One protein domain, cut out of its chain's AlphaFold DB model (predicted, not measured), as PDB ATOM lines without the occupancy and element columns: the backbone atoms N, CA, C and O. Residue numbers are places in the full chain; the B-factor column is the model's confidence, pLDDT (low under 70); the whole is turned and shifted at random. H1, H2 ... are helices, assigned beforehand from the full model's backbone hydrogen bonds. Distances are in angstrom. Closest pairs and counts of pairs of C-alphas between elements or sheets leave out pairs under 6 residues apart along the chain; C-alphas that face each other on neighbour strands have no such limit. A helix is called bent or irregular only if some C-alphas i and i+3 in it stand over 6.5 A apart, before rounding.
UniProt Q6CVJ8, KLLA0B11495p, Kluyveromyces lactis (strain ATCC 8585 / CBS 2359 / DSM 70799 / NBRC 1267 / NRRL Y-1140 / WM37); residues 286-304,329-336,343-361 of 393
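AT A GLANCE: This is residues 286 to 304, 329 to 336 and 343 to 361 of the 393 residues of the protein "KLLA0B11495p" of Kluyveromyces lactis (strain ATCC 8585 / CBS 2359 / DSM 70799 / NBRC 1267 / NRRL Y-1140 / WM37) (UniProt Q6CVJ8). Two long helices, H1 and H3, meet as a wide V where the first residues of H1 reach the first half of H3; short H2 packs on residues 288 to 296 of H1. The printed part has 46 residues, 44 of them in three named helices in the order H1, H2, H3, with no named strand; the class is all helix. The whole is loose, radius of gyration of the C-alphas 12.7 A, and elongated, 38 by 20 by 14 A.

HOW THE PARTS SIT: H1, residues 287 to 304, has a kink of 47 degrees near residue 298; it is neither bent nor irregular, but only just: C-alphas 294 and 297 are 6.5 A apart. With residues 287 to 291 alone it touches residues 343 to 350 of H3, residues 343 to 360, at a steep tilt of 66 degrees, opposite ways; the closest C-alphas, of Ala 287 and Trp 346, are 4.8 A apart. H2, residues 329 to 336, touches H1 at a steep tilt of 40 degrees, opposite ways, closest at C-alphas Arg 292 and Ile 331, 6.4 A. Every O i to N i+4 pair is within hydrogen-bond range in H3, 11 of 14 in H1 and 3 of 4 in H2.

IN THESE COORDINATES: H1 begins at C-alpha 287 (306.929, -185.269, 165.045) and is 25.4 A long; H2 is 11.0 A; H3, 25.6 A, ends at C-alpha 360 (313.264, -169.986, 174.748).

THE WHOLE: Residues 305 to 328 and 337 to 342 are not printed, leaving C-alpha gaps of 15.5 A and 9.0 A. Residues 355 to 361 stand free, and residues 300 to 304 have pLDDT under 70.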
ATOM      1  N   ASN A 286     305.348-180.725 166.195       98.25
ATOM      2  CA  ASN A 286     305.305-182.136 166.594       98.25
ATOM      3  C   ASN A 286     306.012-183.028 165.554       98.25
ATOM      4  O   ASN A 286     306.314-182.573 164.451       98.25
ATOM      5  N   ALA A 287     306.209-184.306 165.885       97.81
ATOM      6  CA  ALA A 287     306.929-185.269 165.045       97.81
ATOM      7  C   ALA A 287     306.374-185.363 163.615       97.81
ATOM      8  O   ALA A 287     307.129-185.293 162.651       97.81
ATOM      9  N   PHE A 288     305.046-185.423 163.463       97.19
ATOM     10  CA  PHE A 288     304.409-185.458 162.145       97.19
ATOM     11  C   PHE A 288     304.594-184.152 161.356       97.19
ATOM     12  O   PHE A 288     304.726-184.194 160.137       97.19
ATOM     13  N   ILE A 289     304.615-182.990 162.017       96.88
ATOM     14  CA  ILE A 289     304.867-181.701 161.352       96.88
ATOM     15  C   ILE A 289     306.325-181.603 160.880       96.88
ATOM     16  O   ILE A 289     306.549-181.134 159.765       96.88
ATOM     17  N   LEU A 290     307.290-182.088 161.670       96.56
ATOM     18  CA  LEU A 290     308.702-182.173 161.272       96.56
ATOM     19  C   LEU A 290     308.897-183.151 160.102       96.56
ATOM     20  O   LEU A 290     309.438-182.768 159.065       96.56
ATOM     21  N   PHE A 291     308.356-184.368 160.217       96.19
ATOM     22  CA  PHE A 291     308.361-185.370 159.148       96.19
ATOM     23  C   PHE A 291     307.717-184.841 157.862       96.19
ATOM     24  O   PHE A 291     308.286-184.965 156.776       96.19
ATOM     25  N   ARG A 292     306.544-184.198 157.979       95.00
ATOM     26  CA  ARG A 292     305.885-183.548 156.847       95.00
ATOM     27  C   ARG A 292     306.804-182.503 156.239       95.00
ATOM     28  O   ARG A 292     306.953-182.526 155.032       95.00
ATOM     29  N   GLN A 293     307.396-181.604 157.024       93.12
ATOM     30  CA  GLN A 293     308.260-180.543 156.496       93.12
ATOM     31  C   GLN A 293     309.414-181.110 155.651       93.12
ATOM     32  O   GLN A 293     309.681-180.576 154.579       93.12
ATOM     33  N   HIS A 294     310.022-182.218 156.085       91.81
ATOM     34  CA  HIS A 294     311.069-182.926 155.343       91.81
ATOM     35  C   HIS A 294     310.551-183.564 154.035       91.81
ATOM     36  O   HIS A 294     311.107-183.326 152.966       91.81
ATOM     37  N   TRP A 295     309.439-184.308 154.081       88.69
ATOM     38  CA  TRP A 295     308.882-184.999 152.903       88.69
ATOM     39  C   TRP A 295     308.134-184.091 151.915       88.69
ATOM     40  O   TRP A 295     307.953-184.441 150.751       88.69
ATOM     41  N   HIS A 296     307.685-182.918 152.356       82.19
ATOM     42  CA  HIS A 296     306.878-182.000 151.553       82.19
ATOM     43  C   HIS A 296     307.656-181.383 150.394       82.19
ATOM     44  O   HIS A 296     307.039-181.088 149.381       82.19
ATOM     45  N   GLN A 297     308.976-181.217 150.506       75.94
ATOM     46  CA  GLN A 297     309.803-180.766 149.381       75.94
ATOM     47  C   GLN A 297     309.787-181.819 148.260       75.94
ATOM     48  O   GLN A 297     309.333-181.536 147.157       75.94
ATOM     49  N   GLN A 298     310.115-183.072 148.593       74.38
ATOM     50  CA  GLN A 298     310.185-184.187 147.638       74.38
ATOM     51  C   GLN A 298     308.859-184.478 146.912       74.38
ATOM     52  O   GLN A 298     308.861-184.824 145.734       74.38
ATOM     53  N   VAL A 299     307.717-184.351 147.601       72.06
ATOM     54  CA  VAL A 299     306.395-184.607 146.997       72.06
ATOM     55  C   VAL A 299     305.900-183.415 146.167       72.06
ATOM     56  O   VAL A 299     305.210-183.614 145.168       72.06
ATOM     57  N   PHE A 300     306.244-182.177 146.542       68.81
ATOM     58  CA  PHE A 300     305.737-180.994 145.839       68.81
ATOM     59  C   PHE A 300     306.298-180.846 144.435       68.81
ATOM     60  O   PHE A 300     305.546-180.449 143.549       68.81
ATOM     61  N   ASP A 301     307.565-181.189 144.218       68.56
ATOM     62  CA  ASP A 301     308.158-181.114 142.882       68.56
ATOM     63  C   ASP A 301     307.470-182.117 141.934       68.56
ATOM     64  O   ASP A 301     307.018-181.744 140.852       68.56
ATOM     65  N   GLN A 302     307.225-183.346 142.407       66.44
ATOM     66  CA  GLN A 302     306.522-184.395 141.651       66.44
ATOM     67  C   GLN A 302     305.047-184.068 141.354       66.44
ATOM     68  O   GLN A 302     304.538-184.390 140.278       66.44
ATOM     69  N   GLU A 303     304.319-183.469 142.303       64.62
ATOM     70  CA  GLU A 303     302.917-183.082 142.087       64.62
ATOM     71  C   GLU A 303     302.780-181.811 141.241       64.62
ATOM     72  O   GLU A 303     301.820-181.687 140.479       64.62
ATOM     73  N   LYS A 304     303.736-180.879 141.335       64.56
ATOM     74  CA  LYS A 304     303.767-179.657 140.525       64.56
ATOM     75  C   LYS A 304     303.869-179.996 139.040       64.56
ATOM     76  O   LYS A 304     303.071-179.468 138.269       64.56
ATOM     77  N   ARG A 329     297.765-185.917 152.185       92.44
ATOM     78  CA  ARG A 329     297.225-187.283 152.302       92.44
ATOM     79  C   ARG A 329     298.317-188.328 152.132       92.44
ATOM     80  O   ARG A 329     298.293-189.331 152.840       92.44
ATOM     81  N   ASP A 330     299.244-188.099 151.215       91.25
ATOM     82  CA  ASP A 330     300.243-189.077 150.787       91.25
ATOM     83  C   ASP A 330     301.363-189.186 151.827       91.25
ATOM     84  O   ASP A 330     301.626-190.277 152.337       91.25
ATOM     85  N   ILE A 331     301.865-188.045 152.311       93.69
ATOM     86  CA  ILE A 331     302.712-187.946 153.512       93.69
ATOM     87  C   ILE A 331     301.988-188.540 154.734       93.69
ATOM     88  O   ILE A 331     302.589-189.250 155.539       93.69
ATOM     89  N   GLY A 332     300.676-188.311 154.862       95.94
ATOM     90  CA  GLY A 332     299.858-188.894 155.927       95.94
ATOM     91  C   GLY A 332     299.741-190.423 155.867       95.94
ATOM     92  O   GLY A 332     299.634-191.059 156.918       95.94
ATOM     93  N   ARG A 333     299.759-191.037 154.675       95.56
ATOM     94  CA  ARG A 333     299.860-192.500 154.531       95.56
ATOM     95  C   ARG A 333     301.268-192.962 154.893       95.56
ATOM     96  O   ARG A 333     301.394-193.824 155.759       95.56
ATOM     97  N   LYS A 334     302.297-192.312 154.337       94.88
ATOM     98  CA  LYS A 334     303.702-192.658 154.582       94.88
ATOM     99  C   LYS A 334     304.074-192.634 156.067       94.88
ATOM    100  O   LYS A 334     304.673-193.585 156.545       94.88
ATOM    101  N   TRP A 335     303.653-191.609 156.816       96.81
ATOM    102  CA  TRP A 335     303.890-191.515 158.265       96.81
ATOM    103  C   TRP A 335     303.383-192.741 159.042       96.81
ATOM    104  O   TRP A 335     304.031-193.205 159.978       96.81
ATOM    105  N   ARG A 336     302.217-193.279 158.657       96.69
ATOM    106  CA  ARG A 336     301.628-194.453 159.320       96.69
ATOM    107  C   ARG A 336     302.405-195.731 159.005       96.69
ATOM    108  O   ARG A 336     302.532-196.567 159.891       96.69
ATOM    109  N   LYS A 343     310.086-193.599 163.124       96.75
ATOM    110  CA  LYS A 343     309.158-192.766 163.911       96.75
ATOM    111  C   LYS A 343     309.821-192.237 165.185       96.75
ATOM    112  O   LYS A 343     309.596-191.074 165.520       96.75
ATOM    113  N   LYS A 344     310.641-193.050 165.864       98.00
ATOM    114  CA  LYS A 344     311.385-192.664 167.071       98.00
ATOM    115  C   LYS A 344     312.296-191.465 166.813       98.00
ATOM    116  O   LYS A 344     312.188-190.489 167.544       98.00
ATOM    117  N   TYR A 345     313.063-191.461 165.720       97.88
ATOM    118  CA  TYR A 345     313.877-190.301 165.324       97.88
ATOM    119  C   TYR A 345     313.054-188.997 165.238       97.88
ATOM    120  O   TYR A 345     313.429-187.973 165.810       97.88
ATOM    121  N   TRP A 346     311.877-189.031 164.601       97.88
ATOM    122  CA  TRP A 346     310.995-187.855 164.514       97.88
ATOM    123  C   TRP A 346     310.346-187.469 165.853       97.88
ATOM    124  O   TRP A 346     310.059-186.290 166.077       97.88
ATOM    125  N   LEU A 347     310.098-188.437 166.742       98.06
ATOM    126  CA  LEU A 347     309.608-188.202 168.105       98.06
ATOM    127  C   LEU A 347     310.681-187.550 168.985       98.06
ATOM    128  O   LEU A 347     310.374-186.586 169.686       98.06
ATOM    129  N   ASP A 348     311.929-188.006 168.888       98.31
ATOM    130  CA  ASP A 348     313.072-187.452 169.618       98.31
ATOM    131  C   ASP A 348     313.365-186.011 169.167       98.31
ATOM    132  O   ASP A 348     313.492-185.115 170.004       98.31
ATOM    133  N   LEU A 349     313.329-185.728 167.857       98.00
ATOM    134  CA  LEU A 349     313.401-184.354 167.338       98.00
ATOM    135  C   LEU A 349     312.250-183.463 167.839       98.00
ATOM    136  O   LEU A 349     312.461-182.298 168.173       98.00
ATOM    137  N   ALA A 350     311.026-183.990 167.922       98.25
ATOM    138  CA  ALA A 350     309.885-183.236 168.447       98.25
ATOM    139  C   ALA A 350     309.984-182.979 169.960       98.25
ATOM    140  O   ALA A 350     309.500-181.953 170.448       98.25
ATOM    141  N   LYS A 351     310.618-183.890 170.707       98.38
ATOM    142  CA  LYS A 351     310.959-183.702 172.120       98.38
ATOM    143  C   LYS A 351     311.988-182.576 172.273       98.38
ATOM    144  O   LYS A 351     311.728-181.642 173.029       98.38
ATOM    145  N   GLN A 352     313.064-182.595 171.482       98.31
ATOM    146  CA  GLN A 352     314.076-181.530 171.456       98.31
ATOM    147  C   GLN A 352     313.475-180.163 171.081       98.31
ATOM    148  O   GLN A 352     313.708-179.181 171.781       98.31
ATOM    149  N   GLU A 353     312.637-180.088 170.041       98.06
ATOM    150  CA  GLU A 353     311.923-178.860 169.648       98.06
ATOM    151  C   GLU A 353     311.040-178.327 170.794       98.06
ATOM    152  O   GLU A 353     311.020-177.124 171.059       98.06
ATOM    153  N   LYS A 354     310.323-179.207 171.509       97.81
ATOM    154  CA  LYS A 354     309.490-178.839 172.665       97.81
ATOM    155  C   LYS A 354     310.327-178.314 173.837       97.81
ATOM    156  O   LYS A 354     309.924-177.344 174.478       97.81
ATOM    157  N   GLU A 355     311.466-178.936 174.122       98.19
ATOM    158  CA  GLU A 355     312.387-178.528 175.191       98.19
ATOM    159  C   GLU A 355     313.079-177.198 174.862       98.19
ATOM    160  O   GLU A 355     313.074-176.281 175.686       98.19
ATOM    161  N   ALA A 356     313.570-177.036 173.630       98.00
ATOM    162  CA  ALA A 356     314.136-175.787 173.132       98.00
ATOM    163  C   ALA A 356     313.107-174.645 173.143       98.00
ATOM    164  O   ALA A 356     313.422-173.530 173.562       98.00
ATOM    165  N   HIS A 357     311.857-174.920 172.749       98.19
ATOM    166  CA  HIS A 357     310.759-173.951 172.816       98.19
ATOM    167  C   HIS A 357     310.441-173.545 174.259       98.19
ATOM    168  O   HIS A 357     310.381-172.350 174.537       98.19
ATOM    169  N   LYS A 358     310.359-174.505 175.195       97.31
ATOM    170  CA  LYS A 358     310.172-174.224 176.630       97.31
ATOM    171  C   LYS A 358     311.322-173.392 177.212       97.31
ATOM    172  O   LYS A 358     311.067-172.489 177.998       97.31
ATOM    173  N   LYS A 359     312.575-173.663 176.823       97.56
ATOM    174  CA  LYS A 359     313.748-172.883 177.259       97.56
ATOM    175  C   LYS A 359     313.738-171.459 176.691       97.56
ATOM    176  O   LYS A 359     314.109-170.526 177.392       97.56
ATOM    177  N   LYS A 360     313.324-171.290 175.430       97.25
ATOM    178  CA  LYS A 360     313.264-169.986 174.748       97.25
ATOM    179  C   LYS A 360     312.069-169.131 175.188       97.25
ATOM    180  O   LYS A 360     312.161-167.909 175.170       97.25
ATOM    181  N   TYR A 361     310.961-169.768 175.553       95.94
ATOM    182  CA  TYR A 361     309.706-169.121 175.925       95.94
ATOM    183  C   TYR A 361     309.152-169.749 177.221       95.94
ATOM    184  O   TYR A 361     308.184-170.512 177.163       95.94
TER     185      TYR A 361